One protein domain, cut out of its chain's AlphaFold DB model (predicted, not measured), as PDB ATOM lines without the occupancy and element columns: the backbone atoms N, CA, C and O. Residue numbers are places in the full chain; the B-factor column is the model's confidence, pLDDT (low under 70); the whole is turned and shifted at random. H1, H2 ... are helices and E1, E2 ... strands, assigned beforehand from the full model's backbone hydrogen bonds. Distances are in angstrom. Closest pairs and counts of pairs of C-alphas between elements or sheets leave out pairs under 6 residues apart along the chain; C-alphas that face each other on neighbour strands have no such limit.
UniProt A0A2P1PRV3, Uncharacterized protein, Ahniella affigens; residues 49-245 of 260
ATOM      1  N   GLY A  49       9.214 -11.971  12.246       93.38
ATOM      2  CA  GLY A  49       8.002 -12.748  12.011       93.38
ATOM      3  C   GLY A  49       6.936 -11.950  11.263       93.38
ATOM      4  O   GLY A  49       7.059 -10.743  11.045       93.38
ATOM      5  N   PHE A  50       5.861 -12.635  10.895       94.69
ATOM      6  CA  PHE A  50       4.706 -12.054  10.220       94.69
ATOM      7  C   PHE A  50       3.434 -12.388  10.986       94.69
ATOM      8  O   PHE A  50       3.297 -13.500  11.499       94.69
ATOM      9  N   VAL A  51       2.507 -11.438  11.037       94.62
ATOM     10  CA  VAL A  51       1.156 -11.639  11.560       94.62
ATOM     11  C   VAL A  51       0.146 -11.161  10.524       94.62
ATOM     12  O   VAL A  51       0.279 -10.066   9.984       94.62
ATOM     13  N   VAL A  52      -0.842 -11.996  10.216       94.12
ATOM     14  CA  VAL A  52      -1.902 -11.688   9.249       94.12
ATOM     15  C   VAL A  52      -3.246 -12.097   9.829       94.12
ATOM     16  O   VAL A  52      -3.379 -13.201  10.353       94.12
ATOM     17  N   GLN A  53      -4.245 -11.229   9.692       92.50
ATOM     18  CA  GLN A  53      -5.639 -11.542   9.982       92.50
ATOM     19  C   GLN A  53      -6.418 -11.677   8.675       92.50
ATOM     20  O   GLN A  53      -6.240 -10.887   7.753       92.50
ATOM     21  N   ARG A  54      -7.290 -12.678   8.574       91.94
ATOM     22  CA  ARG A  54      -8.222 -12.824   7.453       91.94
ATOM     23  C   ARG A  54      -9.629 -13.097   7.962       91.94
ATOM     24  O   ARG A  54      -9.787 -13.941   8.847       91.94
ATOM     25  N   PRO A  55     -10.651 -12.413   7.422       90.25
ATOM     26  CA  PRO A  55     -12.027 -12.784   7.698       90.25
ATOM     27  C   PRO A  55     -12.291 -14.190   7.151       90.25
ATOM     28  O   PRO A  55     -11.797 -14.556   6.085       90.25
ATOM     29  N   ALA A  56     -13.069 -14.973   7.885       86.94
ATOM     30  CA  ALA A  56     -13.494 -16.309   7.507       86.94
ATOM     31  C   ALA A  56     -14.973 -16.516   7.870       86.94
ATOM     32  O   ALA A  56     -15.502 -15.838   8.759       86.94
ATOM     33  N   PRO A  57     -15.678 -17.456   7.229       80.62
ATOM     34  CA  PRO A  57     -17.035 -17.788   7.641       80.62
ATOM     35  C   PRO A  57     -17.044 -18.326   9.072       80.62
ATOM     36  O   PRO A  57     -16.471 -19.372   9.363       80.62
ATOM     37  N   GLY A  58     -17.683 -17.581   9.973       77.31
ATOM     38  CA  GLY A  58     -17.713 -17.907  11.399       77.31
ATOM     39  C   GLY A  58     -16.587 -17.286  12.231       77.31
ATOM     40  O   GLY A  58     -16.509 -17.592  13.418       77.31
ATOM     41  N   GLY A  59     -15.757 -16.398  11.669       88.38
ATOM     42  CA  GLY A  59     -14.856 -15.566  12.467       88.38
ATOM     43  C   GLY A  59     -13.686 -14.947  11.711       88.38
ATOM     44  O   GLY A  59     -13.798 -14.512  10.571       88.38
ATOM     45  N   ILE A  60     -12.553 -14.852  12.392       90.25
ATOM     46  CA  ILE A  60     -11.312 -14.249  11.926       90.25
ATOM     47  C   ILE A  60     -10.198 -15.245  12.196       90.25
ATOM     48  O   ILE A  60     -10.017 -15.717  13.321       90.25
ATOM     49  N   VAL A  61      -9.432 -15.540  11.154       91.44
ATOM     50  CA  VAL A  61      -8.207 -16.327  11.224       91.44
ATOM     51  C   VAL A  61      -7.052 -15.373  11.482       91.44
ATOM     52  O   VAL A  61      -6.773 -14.523  10.641       91.44
ATOM     53  N   THR A  62      -6.349 -15.539  12.597       93.06
ATOM     54  CA  THR A  62      -5.050 -14.902  12.825       93.06
ATOM     55  C   THR A  62      -3.948 -15.924  12.623       93.06
ATOM     56  O   THR A  62      -3.943 -16.973  13.264       93.06
ATOM     57  N   LEU A  63      -2.993 -15.612  11.755       94.25
ATOM     58  CA  LEU A  63      -1.820 -16.430  11.496       94.25
ATOM     59  C   LEU A  63      -0.557 -15.680  11.906       94.25
ATOM     60  O   LEU A  63      -0.319 -14.565  11.452       94.25
ATOM     61  N   PHE A  64       0.271 -16.340  12.706       93.12
ATOM     62  CA  PHE A  64       1.628 -15.943  13.046       93.12
ATOM     63  C   PHE A  64       2.614 -16.880  12.369       93.12
ATOM     64  O   PHE A  64       2.491 -18.096  12.499       93.12
ATOM     65  N   ALA A  65       3.613 -16.329  11.689       93.38
ATOM     66  CA  ALA A  65       4.715 -17.093  11.121       93.38
ATOM     67  C   ALA A  65       6.052 -16.561  11.635       93.38
ATOM     68  O   ALA A  65       6.317 -15.360  11.571       93.38
ATOM     69  N   SER A  66       6.913 -17.455  12.112       92.00
ATOM     70  CA  SER A  66       8.250 -17.115  12.605       92.00
ATOM     71  C   SER A  66       9.312 -17.996  11.948       92.00
ATOM     72  O   SER A  66       9.093 -19.190  11.744       92.00
ATOM     73  N   PRO A  67      10.476 -17.447  11.575       90.50
ATOM     74  CA  PRO A  67      11.543 -18.240  10.990       90.50
ATOM     75  C   PRO A  67      12.151 -19.166  12.048       90.50
ATOM     76  O   PRO A  67      12.300 -18.807  13.214       90.50
ATOM     77  N   TYR A  68      12.538 -20.368  11.630       84.75
ATOM     78  CA  TYR A  68      13.258 -21.297  12.495       84.75
ATOM     79  C   TYR A  68      14.771 -21.128  12.447       84.75
ATOM     80  O   TYR A  68      15.457 -21.538  13.382       84.75
ATOM     81  N   VAL A  69      15.286 -20.571  11.355       84.94
ATOM     82  CA  VAL A  69      16.709 -20.344  11.128       84.94
ATOM     83  C   VAL A  69      16.908 -18.988  10.469       84.94
ATOM     84  O   VAL A  69      16.031 -18.468   9.773       84.94
ATOM     85  N   VAL A  70      18.093 -18.414  10.658       83.50
ATOM     86  CA  VAL A  70      18.469 -17.188   9.958       83.50
ATOM     87  C   VAL A  70      18.473 -17.459   8.452       83.50
ATOM     88  O   VAL A  70      19.063 -18.428   7.982       83.50
ATOM     89  N   GLY A  71      17.799 -16.597   7.692       84.06
ATOM     90  CA  GLY A  71      17.743 -16.694   6.234       84.06
ATOM     91  C   GLY A  71      16.583 -17.514   5.665       84.06
ATOM     92  O   GLY A  71      16.543 -17.710   4.451       84.06
ATOM     93  N   THR A  72      15.605 -17.949   6.473       88.38
ATOM     94  CA  THR A  72      14.367 -18.580   5.967       88.38
ATOM     95  C   THR A  72      13.703 -17.722   4.883       88.38
ATOM     96  O   THR A  72      13.468 -18.186   3.766       88.38
ATOM     97  N   TRP A  73      13.453 -16.441   5.171       91.75
ATOM     98  CA  TRP A  73      12.753 -15.545   4.245       91.75
ATOM     99  C   TRP A  73      13.592 -15.155   3.027       91.75
ATOM    100  O   TRP A  73      13.062 -15.036   1.925       91.75
ATOM    101  N   SER A  74      14.908 -15.002   3.186       89.44
ATOM    102  CA  SER A  74      15.794 -14.739   2.047       89.44
ATOM    103  C   SER A  74      15.934 -15.965   1.141       89.44
ATOM    104  O   SER A  74      16.016 -15.806  -0.075       89.44
ATOM    105  N   SER A  75      15.889 -17.177   1.703       88.00
ATOM    106  CA  SER A  75      15.870 -18.430   0.939       88.00
ATOM    107  C   SER A  75      14.585 -18.574   0.126       88.00
ATOM    108  O   SER A  75      14.663 -18.933  -1.047       88.00
ATOM    109  N   LEU A  76      13.428 -18.214   0.699       92.06
ATOM    110  CA  LEU A  76      12.167 -18.119  -0.046       92.06
ATOM    111  C   LEU A  76      12.309 -17.149  -1.226       92.06
ATOM    112  O   LEU A  76      12.026 -17.521  -2.361       92.06
ATOM    113  N   SER A  77      12.805 -15.935  -0.974       91.12
ATOM    114  CA  SER A  77      12.974 -14.922  -2.020       91.12
ATOM    115  C   SER A  77      13.938 -15.345  -3.125       91.12
ATOM    116  O   SER A  77      13.666 -15.092  -4.297       91.12
ATOM    117  N   ARG A  78      15.048 -16.009  -2.778       89.62
ATOM    118  CA  ARG A  78      16.008 -16.539  -3.755       89.62
ATOM    119  C   ARG A  78      15.378 -17.645  -4.595       89.62
ATOM    120  O   ARG A  78      15.359 -17.525  -5.811       89.62
ATOM    121  N   CYS A  79      14.774 -18.642  -3.949       90.19
ATOM    122  CA  CYS A  79      14.097 -19.743  -4.633       90.19
ATOM    123  C   CYS A  79      13.022 -19.234  -5.604       90.19
ATOM    124  O   CYS A  79      12.928 -19.710  -6.733       90.19
ATOM    125  N   TRP A  80      12.252 -18.216  -5.204       91.50
ATOM    126  CA  TRP A  80      11.230 -17.636  -6.073       91.50
ATOM    127  C   TRP A  80      11.801 -16.812  -7.224       91.50
ATOM    128  O   TRP A  80      11.237 -16.803  -8.318       91.50
ATOM    129  N   LYS A  81      12.921 -16.119  -6.995       88.81
ATOM    130  CA  LYS A  81      13.635 -15.392  -8.047       88.81
ATOM    131  C   LYS A  81      14.179 -16.353  -9.103       88.81
ATOM    132  O   LYS A  81      14.000 -16.077 -10.286       88.81
ATOM    133  N   ASP A  82      14.774 -17.464  -8.678       87.94
ATOM    134  CA  ASP A  82      15.322 -18.489  -9.571       87.94
ATOM    135  C   ASP A  82      14.195 -19.125 -10.403       87.94
ATOM    136  O   ASP A  82      14.247 -19.119 -11.630       87.94
ATOM    137  N   LEU A  83      13.088 -19.506  -9.750       87.31
ATOM    138  CA  LEU A  83      11.897 -20.034 -10.422       87.31
ATOM    139  C   LEU A  83      11.309 -19.060 -11.458       87.31
ATOM    140  O   LEU A  83      10.833 -19.473 -12.515       87.31
ATOM    141  N   ASN A  84      11.302 -17.761 -11.149       84.56
ATOM    142  CA  ASN A  84      10.831 -16.732 -12.072       84.56
ATOM    143  C   ASN A  84      11.786 -16.567 -13.265       84.56
ATOM    144  O   ASN A  84      11.319 -16.406 -14.389       84.56
ATOM    145  N   GLY A  85      13.100 -16.627 -13.032       80.25
ATOM    146  CA  GLY A  85      14.120 -16.562 -14.080       80.25
ATOM    147  C   GLY A  85      13.976 -17.696 -15.092       80.25
ATOM    148  O   GLY A  85      13.872 -17.431 -16.288       80.25
ATOM    149  N   ASP A  86      13.847 -18.934 -14.615       75.75
ATOM    150  CA  ASP A  86      13.711 -20.124 -15.470       75.75
ATOM    151  C   ASP A  86      12.457 -20.079 -16.355       75.75
ATOM    152  O   ASP A  86      12.436 -20.598 -17.471       75.75
ATOM    153  N   ARG A  87      11.388 -19.437 -15.871       71.06
ATOM    154  CA  ARG A  87      10.084 -19.410 -16.548       71.06
ATOM    155  C   ARG A  87       9.847 -18.176 -17.409       71.06
ATOM    156  O   ARG A  87       8.980 -18.218 -18.281       71.06
ATOM    157  N   GLN A  88      10.614 -17.101 -17.226       64.81
ATOM    158  CA  GLN A  88      10.521 -15.898 -18.064       64.81
ATOM    159  C   GLN A  88      10.907 -16.160 -19.523       64.81
ATOM    160  O   GLN A  88      10.329 -15.548 -20.418       64.81
ATOM    161  N   PHE A  89      11.808 -17.109 -19.781       57.84
ATOM    162  CA  PHE A  89      12.225 -17.464 -21.140       57.84
ATOM    163  C   PHE A  89      11.183 -18.278 -21.921       57.84
ATOM    164  O   PHE A  89      11.380 -18.532 -23.106       57.84
ATOM    165  N   MET A  90      10.067 -18.671 -21.294       58.56
ATOM    166  CA  MET A  90       9.100 -19.594 -21.895       58.56
ATOM    167  C   MET A  90       7.751 -18.968 -22.306       58.56
ATOM    168  O   MET A  90       6.891 -19.716 -22.768       58.56
ATOM    169  N   ILE A  91       7.472 -17.663 -22.099       54.81
ATOM    170  CA  ILE A  91       6.055 -17.226 -22.026       54.81
ATOM    171  C   ILE A  91       5.709 -15.852 -22.644       54.81
ATOM    172  O   ILE A  91       6.176 -14.813 -22.188       54.81
ATOM    173  N   ALA A  92       4.723 -15.871 -23.561       51.31
ATOM    174  CA  ALA A  92       3.903 -14.739 -24.040       51.31
ATOM    175  C   ALA A  92       2.391 -14.870 -23.681       51.31
ATOM    176  O   ALA A  92       1.536 -14.263 -24.322       51.31
ATOM    177  N   GLN A  93       2.032 -15.691 -22.686       57.09
ATOM    178  CA  GLN A  93       0.648 -16.053 -22.322       57.09
ATOM    179  C   GLN A  93       0.124 -15.387 -21.029       57.09
ATOM    180  O   GLN A  93       0.922 -14.893 -20.224       57.09
ATOM    181  N   PRO A  94      -1.215 -15.355 -20.814       58.41
ATOM    182  CA  PRO A  94      -1.830 -14.716 -19.648       58.41
ATOM    183  C   PRO A  94      -1.453 -15.385 -18.315       58.41
ATOM    184  O   PRO A  94      -1.317 -16.601 -18.217       58.41
ATOM    185  N   ARG A  95      -1.288 -14.553 -17.279       77.81
ATOM    186  CA  ARG A  95      -0.888 -14.949 -15.916       77.81
ATOM    187  C   ARG A  95      -2.053 -15.541 -15.117       77.81
ATOM    188  O   ARG A  95      -3.210 -15.296 -15.464       77.81
ATOM    189  N   VAL A  96      -1.736 -16.241 -14.018       82.56
ATOM    190  CA  VAL A  96      -2.723 -16.703 -13.017       82.56
ATOM    191  C   VAL A  96      -3.675 -15.563 -12.649       82.56
ATOM    192  O   VAL A  96      -3.231 -14.454 -12.346       82.56
ATOM    193  N   LYS A  97      -4.979 -15.856 -12.664       85.56
ATOM    194  CA  LYS A  97      -6.052 -14.956 -12.225       85.56
ATOM    195  C   LYS A  97      -6.796 -15.551 -11.031       85.56
ATOM    196  O   LYS A  97      -6.886 -16.771 -10.901       85.56
ATOM    197  N   GLY A  98      -7.396 -14.683 -10.223       88.88
ATOM    198  CA  GLY A  98      -8.278 -15.040  -9.115       88.88
ATOM    199  C   GLY A  98      -7.629 -14.858  -7.746       88.88
ATOM    200  O   GLY A  98      -6.614 -14.184  -7.602       88.88
ATOM    201  N   TRP A  99      -8.212 -15.508  -6.738       91.50
ATOM    202  CA  TRP A  99      -7.942 -15.221  -5.324       91.50
ATOM    203  C   TRP A  99      -6.449 -15.200  -4.952       91.50
ATOM    204  O   TRP A  99      -6.011 -14.340  -4.191       91.50
ATOM    205  N   MET A 100      -5.639 -16.105  -5.514       93.12
ATOM    206  CA  MET A 100      -4.205 -16.121  -5.230       93.12
ATOM    207  C   MET A 100      -3.466 -14.922  -5.820       93.12
ATOM    208  O   MET A 100      -2.591 -14.381  -5.153       93.12
ATOM    209  N   SER A 101      -3.785 -14.500  -7.049       91.88
ATOM    210  CA  SER A 101      -3.120 -13.346  -7.666       91.88
ATOM    211  C   SER A 101      -3.503 -12.041  -6.977       91.88
ATOM    212  O   SER A 101      -2.678 -11.131  -6.916       91.88
ATOM    213  N   ASP A 102      -4.718 -11.978  -6.425       91.56
ATOM    214  CA  ASP A 102      -5.233 -10.815  -5.697       91.56
ATOM    215  C   ASP A 102      -4.531 -10.641  -4.341       91.56
ATOM    216  O   ASP A 102      -4.337  -9.523  -3.868       91.56
ATOM    217  N   ILE A 103      -4.108 -11.749  -3.725       92.19
ATOM    218  CA  ILE A 103      -3.440 -11.759  -2.416       92.19
ATOM    219  C   ILE A 103      -1.914 -11.768  -2.543       92.19
ATOM    220  O   ILE A 103      -1.214 -11.172  -1.725       92.19
ATOM    221  N   ALA A 104      -1.396 -12.471  -3.545       93.38
ATOM    222  CA  ALA A 104       0.006 -12.832  -3.665       93.38
ATOM    223  C   ALA A 104       0.481 -12.795  -5.119       93.38
ATOM    224  O   ALA A 104       0.890 -13.796  -5.724       93.38
ATOM    225  N   SER A 105       0.398 -11.601  -5.699       91.44
ATOM    226  CA  SER A 105       0.765 -11.342  -7.090       91.44
ATOM    227  C   SER A 105       2.214 -11.734  -7.412       91.44
ATOM    228  O   SER A 105       2.496 -12.215  -8.513       91.44
ATOM    229  N   ALA A 106       3.145 -11.556  -6.468       90.94
ATOM    230  CA  ALA A 106       4.546 -11.904  -6.649       90.94
ATOM    231  C   ALA A 106       4.748 -13.415  -6.629       90.94
ATOM    232  O   ALA A 106       5.479 -13.941  -7.472       90.94
ATOM    233  N   LEU A 107       4.076 -14.109  -5.705       92.50
ATOM    234  CA  LEU A 107       4.136 -15.566  -5.640       92.50
ATOM    235  C   LEU A 107       3.539 -16.208  -6.895       92.50
ATOM    236  O   LEU A 107       4.079 -17.189  -7.399       92.50
ATOM    237  N   CYS A 108       2.489 -15.617  -7.459       92.75
ATOM    238  CA  CYS A 108       1.839 -16.126  -8.665       92.75
ATOM    239  C   CYS A 108       2.575 -15.785  -9.970       92.75
ATOM    240  O   CYS A 108       2.301 -16.410 -10.993       92.75
ATOM    241  N   GLN A 109       3.505 -14.821  -9.961       89.81
ATOM    242  CA  GLN A 109       4.172 -14.329 -11.174       89.81
ATOM    243  C   GLN A 109       4.789 -15.435 -12.058       89.81
ATOM    244  O   GLN A 109       4.632 -15.337 -13.276       89.81
ATOM    245  N   PRO A 110       5.458 -16.477 -11.518       89.31
ATOM    246  CA  PRO A 110       6.078 -17.523 -12.339       89.31
ATOM    247  C   PRO A 110       5.087 -18.513 -12.976       89.31
ATOM    248  O   PRO A 110       5.509 -19.484 -13.607       89.31
ATOM    249  N   PHE A 111       3.779 -18.358 -12.769       88.94
ATOM    250  CA  PHE A 111       2.782 -19.358 -13.142       88.94
ATOM    251  C   PHE A 111       1.752 -18.797 -14.124       88.94
ATOM    252  O   PHE A 111       1.420 -17.611 -14.123       88.94
ATOM    253  N   GLN A 112       1.219 -19.696 -14.947       86.50
ATOM    254  CA  GLN A 112       0.060 -19.444 -15.812       86.50
ATOM    255  C   GLN A 112      -1.203 -20.114 -15.260       86.50
ATOM    256  O   GLN A 112      -2.300 -19.583 -15.386       86.50
ATOM    257  N   ASP A 113      -1.025 -21.270 -14.618       87.94
ATOM    258  CA  ASP A 113      -2.096 -22.106 -14.092       87.94
ATOM    259  C   ASP A 113      -2.144 -22.052 -12.558       87.94
ATOM    260  O   ASP A 113      -1.108 -22.108 -11.882       87.94
ATOM    261  N   ALA A 114      -3.359 -21.939 -12.017       89.12
ATOM    262  CA  ALA A 114      -3.593 -21.818 -10.584       89.12
ATOM    263  C   ALA A 114      -3.251 -23.114  -9.835       89.12
ATOM    264  O   ALA A 114      -2.643 -23.043  -8.772       89.12
ATOM    265  N   CYS A 115      -3.549 -24.289 -10.397       90.56
ATOM    266  CA  CYS A 115      -3.251 -25.574  -9.754       90.56
ATOM    267  C   CYS A 115      -1.736 -25.783  -9.596       90.56
ATOM    268  O   CYS A 115      -1.265 -26.226  -8.544       90.56
ATOM    269  N   ASN A 116      -0.959 -25.404 -10.614       90.56
ATOM    270  CA  ASN A 116       0.502 -25.421 -10.585       90.56
ATOM    271  C   ASN A 116       1.069 -24.443  -9.551       90.56
ATOM    272  O   ASN A 116       2.019 -24.787  -8.841       90.56
ATOM    273  N   ALA A 117       0.497 -23.239  -9.453       92.94
ATOM    274  CA  ALA A 117       0.873 -22.266  -8.431       92.94
ATOM    275  C   ALA A 117       0.552 -22.783  -7.018       92.94
ATOM    276  O   ALA A 117       1.460 -22.844  -6.191       92.94
ATOM    277  N   GLU A 118      -0.676 -23.245  -6.756       93.88
ATOM    278  CA  GLU A 118      -1.097 -23.787  -5.453       93.88
ATOM    279  C   GLU A 118      -0.205 -24.954  -5.014       93.88
ATOM    280  O   GLU A 118       0.326 -24.950  -3.903       93.88
ATOM    281  N   SER A 119       0.028 -25.921  -5.906       93.88
ATOM    282  CA  SER A 119       0.847 -27.102  -5.610       93.88
ATOM    283  C   SER A 119       2.311 -26.739  -5.351       93.88
ATOM    284  O   SER A 119       2.928 -27.271  -4.428       93.88
ATOM    285  N   THR A 120       2.877 -25.804  -6.124       94.94
ATOM    286  CA  THR A 120       4.275 -25.373  -5.943       94.94
ATOM    287  C   THR A 120       4.447 -24.564  -4.660       94.94
ATOM    288  O   THR A 120       5.404 -24.790  -3.920       94.94
ATOM    289  N   ILE A 121       3.509 -23.663  -4.357       95.75
ATOM    290  CA  ILE A 121       3.498 -22.890  -3.109       95.75
ATOM    291  C   ILE A 121       3.339 -23.829  -1.909       95.75
ATOM    292  O   ILE A 121       4.113 -23.724  -0.959       95.75
ATOM    293  N   GLY A 122       2.420 -24.798  -1.965       95.56
ATOM    294  CA  GLY A 122       2.267 -25.821  -0.925       95.56
ATOM    295  C   GLY A 122       3.543 -26.650  -0.726       95.56
ATOM    296  O   GLY A 122       4.003 -26.850   0.399       95.56
ATOM    297  N   ALA A 123       4.194 -27.059  -1.816       94.31
ATOM    298  CA  ALA A 123       5.449 -27.804  -1.756       94.31
ATOM    299  C   ALA A 123       6.621 -26.972  -1.193       94.31
ATOM    300  O   ALA A 123       7.492 -27.519  -0.506       94.31
ATOM    301  N   ALA A 124       6.669 -25.668  -1.475       93.06
ATOM    302  CA  ALA A 124       7.641 -24.750  -0.886       93.06
ATOM    303  C   ALA A 124       7.364 -24.540   0.608       93.06
ATOM    304  O   ALA A 124       8.287 -24.608   1.422       93.06
ATOM    305  N   LEU A 125       6.089 -24.374   0.974       93.81
ATOM    306  CA  LEU A 125       5.637 -24.200   2.347       93.81
ATOM    307  C   LEU A 125       6.122 -25.348   3.232       93.81
ATOM    308  O   LEU A 125       6.774 -25.088   4.239       93.81
ATOM    309  N   ILE A 126       5.893 -26.606   2.845       90.94
ATOM    310  CA  ILE A 126       6.323 -27.783   3.624       90.94
ATOM    311  C   ILE A 126       7.821 -27.714   3.959       90.94
ATOM    312  O   ILE A 126       8.200 -27.918   5.112       90.94
ATOM    313  N   ARG A 127       8.660 -27.347   2.985       90.88
ATOM    314  CA  ARG A 127      10.126 -27.332   3.121       90.88
ATOM    315  C   ARG A 127      10.677 -26.111   3.852       90.88
ATOM    316  O   ARG A 127      11.813 -26.152   4.315       90.88
ATOM    317  N   LEU A 128       9.908 -25.029   3.952       91.06
ATOM    318  CA  LEU A 128      10.384 -23.781   4.538       91.06
ATOM    319  C   LEU A 128      10.574 -23.936   6.064       91.06
ATOM    320  O   LEU A 128       9.608 -24.284   6.755       91.06
ATOM    321  N   PRO A 129      11.778 -23.688   6.621       89.31
ATOM    322  CA  PRO A 129      12.034 -23.819   8.054       89.31
ATOM    323  C   PRO A 129      11.432 -22.625   8.804       89.31
ATOM    324  O   PRO A 129      12.089 -21.605   9.036       89.31
ATOM    325  N   MET A 130      10.156 -22.756   9.158       90.06
ATOM    326  CA  MET A 130       9.375 -21.759   9.882       90.06
ATOM    327  C   MET A 130       8.343 -22.422  10.796       90.06
ATOM    328  O   MET A 130       7.822 -23.493  10.469       90.06
ATOM    329  N   GLY A 131       8.026 -21.744  11.893       88.56
ATOM    330  CA  GLY A 131       6.917 -22.046  12.783       88.56
ATOM    331  C   GLY A 131       5.670 -21.291  12.360       88.56
ATOM    332  O   GLY A 131       5.754 -20.206  11.781       88.56
ATOM    333  N   VAL A 132       4.513 -21.881  12.647       91.31
ATOM    334  CA  VAL A 132       3.207 -21.280  12.382       91.31
ATOM    335  C   VAL A 132       2.315 -21.464  13.599       91.31
ATOM    336  O   VAL A 132       2.190 -22.570  14.115       91.31
ATOM    337  N   ALA A 133       1.684 -20.382  14.031       91.31
ATOM    338  CA  ALA A 133       0.698 -20.366  15.097       91.31
ATOM    339  C   ALA A 133      -0.595 -19.737  14.574       91.31
ATOM    340  O   ALA A 133      -0.559 -18.772  13.811       91.31
ATOM    341  N   ILE A 134      -1.735 -20.326  14.932       91.50
ATOM    342  CA  ILE A 134      -3.035 -19.981  14.353       91.50
ATOM    343  C   ILE A 134      -4.033 -19.759  15.487       91.50
ATOM    344  O   ILE A 134      -4.168 -20.611  16.363       91.50
ATOM    345  N   GLY A 135      -4.742 -18.635  15.442       90.88
ATOM    346  CA  GLY A 135      -5.909 -18.346  16.270       90.88
ATOM    347  C   GLY A 135      -7.153 -18.187  15.402       90.88
ATOM    348  O   GLY A 135      -7.072 -17.682  14.280       90.88
ATOM    349  N   ILE A 136      -8.299 -18.662  15.889       90.44
ATOM    350  CA  ILE A 136      -9.581 -18.585  15.179       90.44
ATOM    351  C   ILE A 136     -10.649 -18.190  16.198       90.44
ATOM    352  O   ILE A 136     -10.982 -18.964  17.093       90.44
ATOM    353  N   SER A 137     -11.219 -16.998  16.046       91.00
ATOM    354  CA  SER A 137     -12.355 -16.546  16.859       91.00
ATOM    355  C   SER A 137     -13.252 -15.607  16.060       91.00
ATOM    356  O   SER A 137     -12.810 -14.992  15.095       91.00
ATOM    357  N   THR A 138     -14.508 -15.472  16.474       88.94
ATOM    358  CA  THR A 138     -15.420 -14.421  16.008       88.94
ATOM    359  C   THR A 138     -14.976 -13.015  16.417       88.94
ATOM    360  O   THR A 138     -15.376 -12.056  15.767       88.94
ATOM    361  N   ASP A 139     -14.178 -12.884  17.482       88.12
ATOM    362  CA  ASP A 139     -13.614 -11.610  17.942       88.12
ATOM    363  C   ASP A 139     -12.161 -11.448  17.443       88.12
ATOM    364  O   ASP A 139     -11.336 -12.336  17.698       88.12
ATOM    365  N   PRO A 140     -11.810 -10.336  16.762       87.19
ATOM    366  CA  PRO A 140     -10.452 -10.096  16.270       87.19
ATOM    367  C   PRO A 140      -9.380 -10.179  17.370       87.19
ATOM    368  O   PRO A 140      -8.356 -10.846  17.205       87.19
ATOM    369  N   SER A 141      -9.656  -9.565  18.527       87.75
ATOM    370  CA  SER A 141      -8.742  -9.523  19.676       87.75
ATOM    371  C   SER A 141      -8.544 -10.908  20.288       87.75
ATOM    372  O   SER A 141      -7.421 -11.268  20.645       87.75
ATOM    373  N   GLU A 142      -9.605 -11.710  20.402       88.06
ATOM    374  CA  GLU A 142      -9.498 -13.094  20.859       88.06
ATOM    375  C   GLU A 142      -8.735 -13.969  19.859       88.06
ATOM    376  O   GLU A 142      -7.872 -14.742  20.270       88.06
ATOM    377  N   SER A 143      -8.994 -13.829  18.555       89.50
ATOM    378  CA  SER A 143      -8.258 -14.554  17.512       89.50
ATOM    379  C   SER A 143      -6.758 -14.241  17.583       89.50
ATOM    380  O   SER A 143      -5.921 -15.147  17.565       89.50
ATOM    381  N   LEU A 144      -6.413 -12.965  17.769       90.31
ATOM    382  CA  LEU A 144      -5.036 -12.511  17.947       90.31
ATOM    383  C   LEU A 144      -4.407 -13.078  19.225       90.31
ATOM    384  O   LEU A 144      -3.291 -13.592  19.183       90.31
ATOM    385  N   SER A 145      -5.137 -13.054  20.342       88.94
ATOM    386  CA  SER A 145      -4.695 -13.612  21.627       88.94
ATOM    387  C   SER A 145      -4.434 -15.121  21.547       88.94
ATOM    388  O   SER A 145      -3.384 -15.590  21.984       88.94
ATOM    389  N   GLN A 146      -5.323 -15.886  20.906       88.50
ATOM    390  CA  GLN A 146      -5.130 -17.322  20.674       88.50
ATOM    391  C   GLN A 146      -3.896 -17.602  19.805       88.50
ATOM    392  O   GLN A 146      -3.118 -18.508  20.108       88.50
ATOM    393  N   GLY A 147      -3.694 -16.813  18.744       89.38
ATOM    394  CA  GLY A 147      -2.502 -16.910  17.902       89.38
ATOM    395  C   GLY A 147      -1.215 -16.615  18.679       89.38
ATOM    396  O   GLY A 147      -0.218 -17.312  18.499       89.38
ATOM    397  N   LEU A 148      -1.249 -15.640  19.593       89.50
ATOM    398  CA  LEU A 148      -0.128 -15.306  20.474       89.50
ATOM    399  C   LEU A 148       0.160 -16.399  21.503       89.50
ATOM    400  O   LEU A 148       1.323 -16.747  21.703       89.50
ATOM    401  N   ASP A 149      -0.874 -16.983  22.109       87.38
ATOM    402  CA  ASP A 149      -0.739 -18.118  23.028       87.38
ATOM    403  C   ASP A 149      -0.105 -19.332  22.332       87.38
ATOM    404  O   ASP A 149       0.773 -19.988  22.904       87.38
ATOM    405  N   ALA A 150      -0.528 -19.619  21.096       86.38
ATOM    406  CA  ALA A 150       0.035 -20.684  20.268       86.38
ATOM    407  C   ALA A 150       1.491 -20.392  19.879       86.38
ATOM    408  O   ALA A 150       2.346 -21.275  19.933       86.38
ATOM    409  N   TYR A 151       1.795 -19.142  19.528       89.00
ATOM    410  CA  TYR A 151       3.151 -18.714  19.203       89.00
ATOM    411  C   TYR A 151       4.088 -18.827  20.413       89.00
ATOM    412  O   TYR A 151       5.174 -19.394  20.294       89.00
ATOM    413  N   ALA A 152       3.667 -18.347  21.585       87.31
ATOM    414  CA  ALA A 152       4.449 -18.437  22.812       87.31
ATOM    415  C   ALA A 152       4.738 -19.892  23.195       87.31
ATOM    416  O   ALA A 152       5.869 -20.226  23.547       87.31
ATOM    417  N   GLU A 153       3.747 -20.778  23.058       83.56
ATOM    418  CA  GLU A 153       3.941 -22.213  23.265       83.56
ATOM    419  C   GLU A 153       4.967 -22.788  22.286       83.56
ATOM    420  O   GLU A 153       5.882 -23.485  22.721       83.56
ATOM    421  N   ALA A 154       4.870 -22.451  20.995       82.88
ATOM    422  CA  ALA A 154       5.811 -22.908  19.974       82.88
ATOM    423  C   ALA A 154       7.250 -22.462  20.259       82.88
ATOM    424  O   ALA A 154       8.178 -23.272  20.212       82.88
ATOM    425  N   VAL A 155       7.440 -21.192  20.618       84.06
ATOM    426  CA  VAL A 155       8.756 -20.646  20.971       84.06
ATOM    427  C   VAL A 155       9.333 -21.359  22.193       84.06
ATOM    428  O   VAL A 155      10.486 -21.794  22.156       84.06
ATOM    429  N   LEU A 156       8.543 -21.529  23.254       82.19
ATOM    430  CA  LEU A 156       9.001 -22.171  24.486       82.19
ATOM    431  C   LEU A 156       9.276 -23.665  24.316       82.19
ATOM    432  O   LEU A 156      10.324 -24.151  24.748       82.19
ATOM    433  N   GLY A 157       8.352 -24.396  23.691       77.81
ATOM    434  CA  GLY A 157       8.460 -25.842  23.507       77.81
ATOM    435  C   GLY A 157       9.660 -26.230  22.649       77.81
ATOM    436  O   GLY A 157      10.299 -27.248  22.904       77.81
ATOM    437  N   GLU A 158      10.022 -25.381  21.688       78.19
ATOM    438  CA  GLU A 158      11.191 -25.578  20.827       78.19
ATOM    439  C   GLU A 158      12.459 -24.882  21.360       78.19
ATOM    440  O   GLU A 158      13.499 -24.925  20.704       78.19
ATOM    441  N   ARG A 159      12.398 -24.258  22.551       82.50
ATOM    442  CA  ARG A 159      13.492 -23.490  23.182       82.50
ATOM    443  C   ARG A 159      14.109 -22.444  22.250       82.50
ATOM    444  O   ARG A 159      15.328 -22.268  22.200       82.50
ATOM    445  N   ARG A 160      13.263 -21.764  21.484       81.94
ATOM    446  CA  ARG A 160      13.667 -20.739  20.522       81.94
ATOM    447  C   ARG A 160      13.682 -19.365  21.169       81.94
ATOM    448  O   ARG A 160      13.029 -19.123  22.179       81.94
ATOM    449  N   GLN A 161      14.409 -18.452  20.538       85.81
ATOM    450  CA  GLN A 161      14.252 -17.036  20.833       85.81
ATOM    451  C   GLN A 161      13.011 -16.506  20.113       85.81
ATOM    452  O   GLN A 161      12.787 -16.857  18.949       85.81
ATOM    453  N   PRO A 162      12.190 -15.685  20.782       89.31
ATOM    454  CA  PRO A 162      11.064 -15.054  20.126       89.31
ATOM    455  C   PRO A 162      11.555 -13.989  19.126       89.31
ATOM    456  O   PRO A 162      12.590 -13.356  19.329       89.31
ATOM    457  N   VAL A 163      10.808 -13.791  18.036       90.69
ATOM    458  CA  VAL A 163      11.119 -12.805  16.985       90.69
ATOM    459  C   VAL A 163      11.186 -11.392  17.556       90.69
ATOM    460  O   VAL A 163      10.389 -11.032  18.410       90.69
ATOM    461  N   ARG A 164      12.095 -10.550  17.074       90.38
ATOM    462  CA  ARG A 164      12.243  -9.172  17.569       90.38
ATOM    463  C   ARG A 164      11.358  -8.173  16.836       90.38
ATOM    464  O   ARG A 164      11.095  -7.097  17.363       90.38
ATOM    465  N   ALA A 165      10.872  -8.533  15.651       91.44
ATOM    466  CA  ALA A 165       9.900  -7.738  14.920       91.44
ATOM    467  C   ALA A 165       8.780  -8.601  14.340       91.44
ATOM    468  O   ALA A 165       9.001  -9.746  13.947       91.44
ATOM    469  N   LEU A 166       7.590  -8.019  14.248       92.31
ATOM    470  CA  LEU A 166       6.427  -8.578  13.576       92.31
ATOM    471  C   LEU A 166       5.966  -7.618  12.486       92.31
ATOM    472  O   LEU A 166       5.810  -6.423  12.729       92.31
ATOM    473  N   ILE A 167       5.739  -8.150  11.289       92.75
ATOM    474  CA  ILE A 167       5.235  -7.389  10.147       92.75
ATOM    475  C   ILE A 167       3.804  -7.828   9.827       92.75
ATOM    476  O   ILE A 167       3.526  -9.023   9.732       92.75
ATOM    477  N   THR A 168       2.913  -6.861   9.622       92.25
ATOM    478  CA  THR A 168       1.511  -7.072   9.223       92.25
ATOM    479  C   THR A 168       1.143  -6.211   8.022       92.25
ATOM    480  O   THR A 168       1.729  -5.156   7.828       92.25
ATOM    481  N   ASN A 169       0.161  -6.617   7.220       87.19
ATOM    482  CA  ASN A 169      -0.483  -5.774   6.201       87.19
ATOM    483  C   ASN A 169      -1.813  -5.157   6.674       87.19
ATOM    484  O   ASN A 169      -2.479  -4.484   5.892       87.19
ATOM    485  N   HIS A 170      -2.203  -5.369   7.934       82.25
ATOM    486  CA  HIS A 170      -3.434  -4.832   8.511       82.25
ATOM    487  C   HIS A 170      -3.118  -3.741   9.538       82.25
ATOM    488  O   HIS A 170      -2.517  -4.017  10.574       82.25
ATOM    489  N   GLY A 171      -3.534  -2.505   9.245       75.38
ATOM    490  CA  GLY A 171      -3.293  -1.341  10.109       75.38
ATOM    491  C   GLY A 171      -3.973  -1.445  11.475       75.38
ATOM    492  O   GLY A 171      -3.382  -1.068  12.487       75.38
ATOM    493  N   ASP A 172      -5.164  -2.042  11.515       77.56
ATOM    494  CA  ASP A 172      -5.983  -2.138  12.729       77.56
ATOM    495  C   ASP A 172      -5.382  -3.085  13.783       77.56
ATOM    496  O   ASP A 172      -5.592  -2.888  14.985       77.56
ATOM    497  N   VAL A 173      -4.522  -4.025  13.355       76.56
ATOM    498  CA  VAL A 173      -3.804  -4.973  14.228       76.56
ATOM    499  C   VAL A 173      -3.007  -4.252  15.312       76.56
ATOM    500  O   VAL A 173      -2.901  -4.766  16.419       76.56
ATOM    501  N   LEU A 174      -2.463  -3.058  15.041       76.75
ATOM    502  CA  LEU A 174      -1.699  -2.295  16.037       76.75
ATOM    503  C   LEU A 174      -2.538  -1.948  17.274       76.75
ATOM    504  O   LEU A 174      -2.046  -2.023  18.401       76.75
ATOM    505  N   SER A 175      -3.801  -1.572  17.064       78.25
ATOM    506  CA  SER A 175      -4.720  -1.199  18.145       78.25
ATOM    507  C   SER A 175      -5.187  -2.423  18.940       78.25
ATOM    508  O   SER A 175      -5.288  -2.379  20.167       78.25
ATOM    509  N   GLU A 176      -5.384  -3.549  18.252       84.00
ATOM    510  CA  GLU A 176      -5.802  -4.820  18.847       84.00
ATOM    511  C   GLU A 176      -4.658  -5.534  19.570       84.00
ATOM    512  O   GLU A 176      -4.888  -6.218  20.568       84.00
ATOM    513  N   TRP A 177      -3.419  -5.331  19.115       84.31
ATOM    514  CA  TRP A 177      -2.217  -5.971  19.642       84.31
ATOM    515  C   TRP A 177      -2.075  -5.801  21.144       84.31
ATOM    516  O   TRP A 177      -1.904  -6.778  21.865       84.31
ATOM    517  N   GLN A 178      -2.176  -4.568  21.641       80.00
ATOM    518  CA  GLN A 178      -1.986  -4.301  23.065       80.00
ATOM    519  C   GLN A 178      -3.059  -4.978  23.922       80.00
ATOM    520  O   GLN A 178      -2.775  -5.432  25.032       80.00
ATOM    521  N   LYS A 179      -4.293  -5.056  23.414       83.25
ATOM    522  CA  LYS A 179      -5.402  -5.732  24.091       83.25
ATOM    523  C   LYS A 179      -5.182  -7.245  24.093       83.25
ATOM    524  O   LYS A 179      -5.235  -7.851  25.161       83.25
ATOM    525  N   ALA A 180      -4.864  -7.829  22.941       84.69
ATOM    526  CA  ALA A 180      -4.589  -9.255  22.800       84.69
ATOM    527  C   ALA A 180      -3.363  -9.693  23.616       84.69
ATOM    528  O   ALA A 180      -3.415 -10.707  24.308       84.69
ATOM    529  N   ALA A 181      -2.294  -8.893  23.623       82.25
ATOM    530  CA  ALA A 181      -1.085  -9.173  24.387       82.25
ATOM    531  C   ALA A 181      -1.346  -9.197  25.899       82.25
ATOM    532  O   ALA A 181      -0.862 -10.085  26.591       82.25
ATOM    533  N   LYS A 182      -2.179  -8.280  26.413       81.00
ATOM    534  CA  LYS A 182      -2.616  -8.291  27.822       81.00
ATOM    535  C   LYS A 182      -3.518  -9.479  28.163       81.00
ATOM    536  O   LYS A 182      -3.551  -9.903  29.314       81.00
ATOM    537  N   GLN A 183      -4.285  -9.978  27.194       80.44
ATOM    538  CA  GLN A 183      -5.183 -11.123  27.374       80.44
ATOM    539  C   GLN A 183      -4.453 -12.470  27.298       80.44
ATOM    540  O   GLN A 183      -4.926 -13.449  27.880       80.44
ATOM    541  N   SER A 184      -3.322 -12.525  26.598       79.06
ATOM    542  CA  SER A 184      -2.497 -13.723  26.497       79.06
ATOM    543  C   SER A 184      -1.723 -13.947  27.794       79.06
ATOM    544  O   SER A 184      -0.731 -13.288  28.100       79.06
ATOM    545  N   TRP A 185      -2.159 -14.936  28.570       72.94
ATOM    546  CA  TRP A 185      -1.470 -15.328  29.798       72.94
ATOM    547  C   TRP A 185      -0.113 -15.990  29.510       72.94
ATOM    548  O   TRP A 185       0.779 -15.950  30.361       72.94
ATOM    549  N   ARG A 186       0.073 -16.585  28.319       77.44
ATOM    550  CA  ARG A 186       1.343 -17.214  27.932       77.44
ATOM    551  C   ARG A 186       2.379 -16.213  27.459       77.44
ATOM    552  O   ARG A 186       3.559 -16.490  27.629       77.44
ATOM    553  N   LEU A 187       2.009 -15.046  26.944       78.75
ATOM    554  CA  LEU A 187       3.016 -14.044  26.580       78.75
ATOM    555  C   LEU A 187       3.873 -13.601  27.769       78.75
ATOM    556  O   LEU A 187       5.070 -13.390  27.593       78.75
ATOM    557  N   GLY A 188       3.321 -13.595  28.988       75.12
ATOM    558  CA  GLY A 188       4.097 -13.340  30.206       75.12
ATOM    559  C   GLY A 188       5.241 -14.340  30.436       75.12
ATOM    560  O   GLY A 188       6.239 -14.008  31.072       75.12
ATOM    561  N   THR A 189       5.149 -15.551  29.874       82.00
ATOM    562  CA  THR A 189       6.221 -16.562  29.945       82.00
ATOM    563  C   THR A 189       7.387 -16.274  28.995       82.00
ATOM    564  O   THR A 189       8.476 -16.806  29.192       82.00
ATOM    565  N   LEU A 190       7.196 -15.382  28.015       82.62
ATOM    566  CA  LEU A 190       8.257 -14.841  27.159       82.62
ATOM    567  C   LEU A 190       8.948 -13.611  27.785       82.62
ATOM    568  O   LEU A 190       9.709 -12.916  27.113       82.62
ATOM    569  N   GLY A 191       8.691 -13.323  29.067       84.12
ATOM    570  CA  GLY A 191       9.299 -12.210  29.790       84.12
ATOM    571  C   GLY A 191       8.816 -10.851  29.280       84.12
ATOM    572  O   GLY A 191       7.617 -10.592  29.205       84.12
ATOM    573  N   THR A 192       9.751  -9.964  28.938       84.94
ATOM    574  CA  THR A 192       9.454  -8.604  28.456       84.94
ATOM    575  C   THR A 192       9.150  -8.539  26.961       84.94
ATOM    576  O   THR A 192       8.858  -7.458  26.456       84.94
ATOM    577  N   TRP A 193       9.139  -9.678  26.253       88.06
ATOM    578  CA  TRP A 193       8.997  -9.732  24.796       88.06
ATOM    579  C   TRP A 193       7.838  -8.895  24.247       88.06
ATOM    580  O   TRP A 193       8.004  -8.176  23.271       88.06
ATOM    581  N   GLN A 194       6.673  -8.940  24.894       83.00
ATOM    582  CA  GLN A 194       5.489  -8.183  24.475       83.00
ATOM    583  C   GLN A 194       5.687  -6.655  24.469       83.00
ATOM    584  O   GLN A 194       4.983  -5.958  23.741       83.00
ATOM    585  N   ASN A 195       6.625  -6.149  25.276       82.75
ATOM    586  CA  ASN A 195       6.998  -4.735  25.343       82.75
ATOM    587  C   ASN A 195       8.149  -4.401  24.382       82.75
ATOM    588  O   ASN A 195       8.253  -3.262  23.936       82.75
ATOM    589  N   ASP A 196       8.997  -5.386  24.078       86.06
ATOM    590  CA  ASP A 196      10.230  -5.198  23.306       86.06
ATOM    591  C   ASP A 196      10.052  -5.504  21.809       86.06
ATOM    592  O   ASP A 196      10.861  -5.078  20.982       86.06
ATOM    593  N   VAL A 197       9.016  -6.267  21.441       89.75
ATOM    594  CA  VAL A 197       8.749  -6.645  20.053       89.75
ATOM    595  C   VAL A 197       8.297  -5.443  19.233       89.75
ATOM    596  O   VAL A 197       7.349  -4.731  19.567       89.75
ATOM    597  N   LEU A 198       8.955  -5.250  18.095       89.75
ATOM    598  CA  LEU A 198       8.629  -4.188  17.161       89.75
ATOM    599  C   LEU A 198       7.510  -4.632  16.217       89.75
ATOM    600  O   LEU A 198       7.747  -5.411  15.294       89.75
ATOM    601  N   LEU A 199       6.300  -4.111  16.403       89.94
ATOM    602  CA  LEU A 199       5.198  -4.330  15.468       89.94
ATOM    603  C   LEU A 199       5.199  -3.245  14.381       89.94
ATOM    604  O   LEU A 199       5.106  -2.055  14.677       89.94
ATOM    605  N   LYS A 200       5.309  -3.654  13.114       90.38
ATOM    606  CA  LYS A 200       5.325  -2.766  11.945       90.38
ATOM    607  C   LYS A 200       4.224  -3.133  10.961       90.38
ATOM    608  O   LYS A 200       4.074  -4.291  10.577       90.38
ATOM    609  N   VAL A 201       3.496  -2.121  10.503       90.81
ATOM    610  CA  VAL A 201       2.558  -2.261   9.388       90.81
ATOM    611  C   VAL A 201       3.329  -2.035   8.094       90.81
ATOM    612  O   VAL A 201       3.997  -1.019   7.922       90.81
ATOM    613  N   TRP A 202       3.250  -2.996   7.187       89.88
ATOM    614  CA  TRP A 202       3.754  -2.885   5.835       89.88
ATOM    615  C   TRP A 202       2.778  -2.051   5.005       89.88
ATOM    616  O   TRP A 202       1.723  -2.537   4.598       89.88
ATOM    617  N   SER A 203       3.133  -0.793   4.763       81.69
ATOM    618  CA  SER A 203       2.322   0.164   4.001       81.69
ATOM    619  C   SER A 203       2.941   0.571   2.661       81.69
ATOM    620  O   SER A 203       2.308   1.292   1.896       81.69
ATOM    621  N   GLU A 204       4.171   0.142   2.362       76.56
ATOM    622  CA  GLU A 204       4.947   0.667   1.236       76.56
ATOM    623  C   GLU A 204       5.179  -0.369   0.130       76.56
ATOM    624  O   GLU A 204       5.657  -1.478   0.362       76.56
ATOM    625  N   GLY A 205       4.896   0.023  -1.114       80.75
ATOM    626  CA  GLY A 205       5.293  -0.723  -2.305       80.75
ATOM    627  C   GLY A 205       4.725  -2.143  -2.398       80.75
ATOM    628  O   GLY A 205       3.591  -2.427  -2.014       80.75
ATOM    629  N   LYS A 206       5.519  -3.043  -2.986       84.31
ATOM    630  CA  LYS A 206       5.145  -4.443  -3.199       84.31
ATOM    631  C   LYS A 206       5.378  -5.250  -1.920       84.31
ATOM    632  O   LYS A 206       6.471  -5.207  -1.362       84.31
ATOM    633  N   SER A 207       4.366  -6.010  -1.506       87.31
ATOM    634  CA  SER A 207       4.441  -6.886  -0.333       87.31
ATOM    635  C   SER A 207       5.621  -7.871  -0.440       87.31
ATOM    636  O   SER A 207       5.831  -8.460  -1.508       87.31
ATOM    637  N   PRO A 208       6.406  -8.083   0.635       90.88
ATOM    638  CA  PRO A 208       7.444  -9.101   0.662       90.88
ATOM    639  C   PRO A 208       6.845 -10.492   0.438       90.88
ATOM    640  O   PRO A 208       5.765 -10.800   0.942       90.88
ATOM    641  N   LEU A 209       7.584 -11.378  -0.238       93.19
ATOM    642  CA  LEU A 209       7.113 -12.737  -0.550       93.19
ATOM    643  C   LEU A 209       6.664 -13.522   0.689       93.19
ATOM    644  O   LEU A 209       5.711 -14.290   0.619       93.19
ATOM    645  N   ALA A 210       7.320 -13.310   1.831       94.06
ATOM    646  CA  ALA A 210       6.928 -13.941   3.086       94.06
ATOM    647  C   ALA A 210       5.562 -13.444   3.597       94.06
ATOM    648  O   ALA A 210       4.760 -14.250   4.062       94.06
ATOM    649  N   LEU A 211       5.255 -12.151   3.452       93.81
ATOM    650  CA  LEU A 211       3.961 -11.577   3.834       93.81
ATOM    651  C   LEU A 211       2.844 -11.998   2.863       93.81
ATOM    652  O   LEU A 211       1.734 -12.310   3.302       93.81
ATOM    653  N   GLU A 212       3.141 -12.084   1.561       95.19
ATOM    654  CA  GLU A 212       2.232 -12.685   0.574       95.19
ATOM    655  C   GLU A 212       1.935 -14.158   0.909       95.19
ATOM    656  O   GLU A 212       0.773 -14.562   0.925       95.19
ATOM    657  N   LEU A 213       2.958 -14.948   1.263       96.75
ATOM    658  CA  LEU A 213       2.796 -16.350   1.658       96.75
ATOM    659  C   LEU A 213       1.926 -16.478   2.914       96.75
ATOM    660  O   LEU A 213       1.014 -17.300   2.946       96.75
ATOM    661  N   CYS A 214       2.170 -15.648   3.931       96.44
ATOM    662  CA  CYS A 214       1.358 -15.624   5.150       96.44
ATOM    663  C   CYS A 214      -0.098 -15.265   4.867       96.44
ATOM    664  O   CYS A 214      -1.004 -15.883   5.425       96.44
ATOM    665  N   SER A 215      -0.329 -14.329   3.946       95.50
ATOM    666  CA  SER A 215      -1.677 -13.972   3.513       95.50
ATOM    667  C   SER A 215      -2.378 -15.112   2.777       95.50
ATOM    668  O   SER A 215      -3.545 -15.372   3.063       95.50
ATOM    669  N   LEU A 216      -1.677 -15.839   1.897       96.38
ATOM    670  CA  LEU A 216      -2.229 -17.031   1.243       96.38
ATOM    671  C   LEU A 216      -2.553 -18.142   2.240       96.38
ATOM    672  O   LEU A 216      -3.577 -18.797   2.093       96.38
ATOM    673  N   MET A 217      -1.705 -18.361   3.246       96.88
ATOM    674  CA  MET A 217      -1.958 -19.365   4.282       96.88
ATOM    675  C   MET A 217      -3.204 -19.023   5.106       96.88
ATOM    676  O   MET A 217      -4.061 -19.883   5.296       96.88
ATOM    677  N   ALA A 218      -3.326 -17.773   5.562       95.44
ATOM    678  CA  ALA A 218      -4.490 -17.315   6.319       95.44
ATOM    679  C   ALA A 218      -5.782 -17.426   5.490       95.44
ATOM    680  O   ALA A 218      -6.790 -17.938   5.974       95.44
ATOM    681  N   GLU A 219      -5.730 -17.037   4.215       95.81
ATOM    682  CA  GLU A 219      -6.852 -17.188   3.287       95.81
ATOM    683  C   GLU A 219      -7.182 -18.666   3.013       95.81
ATOM    684  O   GLU A 219      -8.348 -19.049   2.966       95.81
ATOM    685  N   ALA A 220      -6.178 -19.534   2.868       95.56
ATOM    686  CA  ALA A 220      -6.396 -20.962   2.653       95.56
ATOM    687  C   ALA A 220      -7.144 -21.607   3.832       95.56
ATOM    688  O   ALA A 220      -8.020 -22.444   3.602       95.56
ATOM    689  N   ILE A 221      -6.857 -21.185   5.071       94.25
ATOM    690  CA  ILE A 221      -7.626 -21.579   6.262       94.25
ATOM    691  C   ILE A 221      -9.064 -21.062   6.163       94.25
ATOM    692  O   ILE A 221      -9.995 -21.850   6.321       94.25
ATOM    693  N   ALA A 222      -9.257 -19.772   5.869       93.31
ATOM    694  CA  ALA A 222     -10.587 -19.165   5.767       93.31
ATOM    695  C   ALA A 222     -11.473 -19.891   4.738       93.31
ATOM    696  O   ALA A 222     -12.607 -20.272   5.027       93.31
ATOM    697  N   ARG A 223     -10.918 -20.195   3.562       92.94
ATOM    698  CA  ARG A 223     -11.608 -20.934   2.492       92.94
ATOM    699  C   ARG A 223     -11.906 -22.383   2.867       92.94
ATOM    700  O   ARG A 223     -12.909 -22.933   2.419       92.94
ATOM    701  N   LYS A 224     -11.047 -23.023   3.669       92.00
ATOM    702  CA  LYS A 224     -11.300 -24.373   4.193       92.00
ATOM    703  C   LYS A 224     -12.422 -24.373   5.233       92.00
ATOM    704  O   LYS A 224     -13.184 -25.330   5.281       92.00
ATOM    705  N   GLN A 225     -12.548 -23.312   6.032       89.12
ATOM    706  CA  GLN A 225     -13.681 -23.144   6.951       89.12
ATOM    707  C   GLN A 225     -14.999 -22.947   6.197       89.12
ATOM    708  O   GLN A 225     -16.008 -23.522   6.590       89.12
ATOM    709  N   GLU A 226     -14.975 -22.191   5.096       90.31
ATOM    710  CA  GLU A 226     -16.143 -22.001   4.229       90.31
ATOM    711  C   GLU A 226     -16.613 -23.309   3.588       90.31
ATOM    712  O   GLU A 226     -17.798 -23.641   3.615       90.31
ATOM    713  N   ILE A 227     -15.676 -24.057   2.998       92.00
ATOM    714  CA  ILE A 227     -15.961 -25.283   2.252       92.00
ATOM    715  C   ILE A 227     -14.984 -26.375   2.713       92.00
ATOM    716  O   ILE A 227     -13.937 -26.572   2.089       92.00
ATOM    717  N   PRO A 228     -15.316 -27.141   3.770       89.31
ATOM    718  CA  PRO A 228     -14.410 -28.144   4.340       89.31
ATOM    719  C   PRO A 228     -13.975 -29.243   3.365       89.31
ATOM    720  O   PRO A 228     -12.853 -29.745   3.447       89.31
ATOM    721  N   SER A 229     -14.833 -29.600   2.407       90.25
ATOM    722  CA  SER A 229     -14.547 -30.604   1.373       90.25
ATOM    723  C   SER A 229     -13.653 -30.088   0.244       90.25
ATOM    724  O   SER A 229     -13.178 -30.880  -0.570       90.25
ATOM    725  N   ARG A 230     -13.398 -28.775   0.173       88.38
ATOM    726  CA  ARG A 230     -12.577 -28.188  -0.882       88.38
ATOM    727  C   ARG A 230     -11.137 -28.660  -0.747       88.38
ATOM    728  O   ARG A 230     -10.521 -28.530   0.315       88.38
ATOM    729  N   TRP A 231     -10.595 -29.175  -1.844       90.81
ATOM    730  CA  TRP A 231      -9.172 -29.450  -1.947       90.81
ATOM    731  C   TRP A 231      -8.392 -28.135  -2.054       90.81
ATOM    732  O   TRP A 231      -8.786 -27.240  -2.805       90.81
ATOM    733  N   ASN A 232      -7.333 -27.993  -1.256       92.69
ATOM    734  CA  ASN A 232      -6.493 -26.802  -1.228       92.69
ATOM    735  C   ASN A 232      -5.062 -27.210  -0.825       92.69
ATOM    736  O   ASN A 232      -4.796 -27.369   0.370       92.69
ATOM    737  N   PRO A 233      -4.132 -27.340  -1.790       95.12
ATOM    738  CA  PRO A 233      -2.757 -27.766  -1.528       95.12
ATOM    739  C   PRO A 233      -2.005 -26.892  -0.516       95.12
ATOM    740  O   PRO A 233      -1.133 -27.388   0.196       95.12
ATOM    741  N   ILE A 234      -2.330 -25.597  -0.434       96.62
ATOM    742  CA  ILE A 234      -1.709 -24.670   0.521       96.62
ATOM    743  C   ILE A 234      -2.200 -24.976   1.940       96.62
ATOM    744  O   ILE A 234      -1.390 -25.029   2.865       96.62
ATOM    745  N   PHE A 235      -3.502 -25.228   2.111       95.62
ATOM    746  CA  PHE A 235      -4.058 -25.653   3.397       95.62
ATOM    747  C   PHE A 235      -3.494 -27.011   3.825       95.62
ATOM    748  O   PHE A 235      -3.040 -27.145   4.957       95.62
ATOM    749  N   ASP A 236      -3.464 -27.996   2.925       95.06
ATOM    750  CA  ASP A 236      -2.983 -29.347   3.239       95.06
ATOM    751  C   ASP A 236      -1.492 -29.323   3.645       95.06
ATOM    752  O   ASP A 236      -1.074 -29.978   4.604       95.06
ATOM    753  N   ALA A 237      -0.684 -28.499   2.967       95.44
ATOM    754  CA  ALA A 237       0.712 -28.244   3.323       95.44
ATOM    755  C   ALA A 237       0.861 -27.570   4.696       95.44
ATOM    756  O   ALA A 237       1.742 -27.938   5.481       95.44
ATOM    757  N   LEU A 238       0.007 -26.590   4.995       93.69
ATOM    758  CA  LEU A 238      -0.008 -25.908   6.283       93.69
ATOM    759  C   LEU A 238      -0.405 -26.858   7.416       93.69
ATOM    760  O   LEU A 238       0.274 -26.917   8.440       93.69
ATOM    761  N   GLU A 239      -1.465 -27.635   7.219       92.06
ATOM    762  CA  GLU A 239      -1.920 -28.638   8.174       92.06
ATOM    763  C   GLU A 239      -0.825 -29.676   8.432       92.06
ATOM    764  O   GLU A 239      -0.536 -29.992   9.586       92.06
ATOM    765  N   SER A 240      -0.160 -30.164   7.381       89.31
ATOM    766  CA  SER A 240       0.988 -31.064   7.507       89.31
ATOM    767  C   SER A 240       2.105 -30.444   8.354       89.31
ATOM    768  O   SER A 240       2.618 -31.097   9.264       89.31
ATOM    769  N   LYS A 241       2.429 -29.162   8.135       86.56
ATOM    770  CA  LYS A 241       3.447 -28.440   8.911       86.56
ATOM    771  C   LYS A 241       3.067 -28.315  10.388       86.56
ATOM    772  O   LYS A 241       3.895 -28.614  11.242       86.56
ATOM    773  N   VAL A 242       1.827 -27.941  10.696       84.19
ATOM    774  CA  VAL A 242       1.329 -27.855  12.082       84.19
ATOM    775  C   VAL A 242       1.290 -29.241  12.737       84.19
ATOM    776  O   VAL A 242       1.684 -29.404  13.889       84.19
ATOM    777  N   ARG A 243       0.886 -30.287  12.007       81.69
ATOM    778  CA  ARG A 243       0.898 -31.672  12.510       81.69
ATOM    779  C   ARG A 243       2.312 -32.203  12.746       81.69
ATOM    780  O   ARG A 243       2.480 -33.046  13.626       81.69
ATOM    781  N   ALA A 244       3.302 -31.745  11.989       76.31
ATOM    782  CA  ALA A 244       4.700 -32.126  12.173       76.31
ATOM    783  C   ALA A 244       5.354 -31.449  13.392       76.31
ATOM    784  O   ALA A 244       6.415 -31.895  13.828       76.31
ATOM    785  N   MET A 245       4.730 -30.416  13.973       69.06
ATOM    786  CA  MET A 245       5.225 -29.787  15.199       69.06
ATOM    787  C   MET A 245       5.152 -30.754  16.395       69.06
ATOM    788  O   MET A 245       4.235 -31.587  16.459       69.06
TER     789      MET A 245
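Overview. This is residues 49 to 245 of the 260 residues of an uncharacterized protein of Ahniella affigens (UniProt A0A2P1PRV3). A twisted five-stranded sheet lies between helices in three layers, helices on both faces: H5 covers one face, H9 and H10 the other. Beyond H9, helices H1 to H4 extend the longest axis to the link between H1 and H2, residues 89 to 98, while H6, H7 and H8 form a small group beside H5. The 197 printed residues run E1 E2 H1 H2 H3 H4 E3 H5 E4 H6 H7 H8 E5 H9 H10; the mixed sheet has the order E3 E2 E1 E4 E5, and the class is mixed, helices and strands. The whole is compact, with a radius of gyration of the C-alphas of 16.7 A and spans of 53 by 36 by 34 A.

Arrangement. E1, residues 49 to 56, and E2, residues 59 to 67, form an antiparallel hairpin, with N 52 and O 63 within hydrogen-bond range at 2.9 A. H1, residues 72 to 88, only grazes the sheet with residues 72 to 73. H2, residues 99 to 103, and H3, residues 105 to 108, touch only at the corner, and only just, with 3 pairs of C-alphas within 8 A; their closest C-alphas are those of Ser 101 and Cys 108, 5.8 A apart. H4 is residues 114 to 127. E3, residues 130 to 137, is antiparallel to E2, with N 62 and O 135 at 2.8 A. H5, residues 140 to 157, has a height over the sheet of 6.1 A. E4, residues 165 to 168, is parallel to E1, with N 51 and O 167 at 2.9 A; E3, H5, E4 is a split strand-helix-strand unit, its strands running the same way with E2 and E1 between them, and its crossover is right-handed. H6, residues 173 to 183, touches H5 at a steep tilt of 63 degrees, the closest C-alphas being those of Ser 145 and Ala 180, 4.5 A. H7, residues 187 to 190, touches H5, the closest C-alphas being Ala 152 and Leu 187, 6.0 A; H8, residues 193 to 196, touches H7 only at the corner, and only just, with 3 pairs. E5, residues 198 to 201, is parallel to E4, with N 168 and O 200 at 3.0 A; E4, H6 H7 H8, E5 is a strand-helix-strand unit, two parallel neighbours with helices between. H9, residues 209 to 226, is the hub, on the opposite face from H5 at a height of 8.1 A; it touches H1, H2, H3 and H10, residues 233 to 244, which touches H4 at a shallow tilt of 15 degrees, the same way, closest at the C-alphas of Gly 122 and Ile 234, 4.4 A. Each O i to N i+4 pair is within range in H1, H2, H5, H9 and H10, 9 of 10 in H4 and 5 of 7 in H6; H3, H7 and H8 are too short for one.

Along the chain. E1 begins at C-alpha 49, (8.002, -12.748, 12.011), and H10 ends at C-alpha 244, (4.700, -32.126, 12.173). E2 is 26.6 A long, H5 25.7 A, H9 25.5 A and H1 24.5 A.

Size, cuts and confidence. The C-alphas farthest apart, of Ala 92 and Gly 188, are 54.3 A apart. The printed part has no cut and no long link. Its mean pLDDT is 87.1; residues 88 to 94 and 245 are under 70.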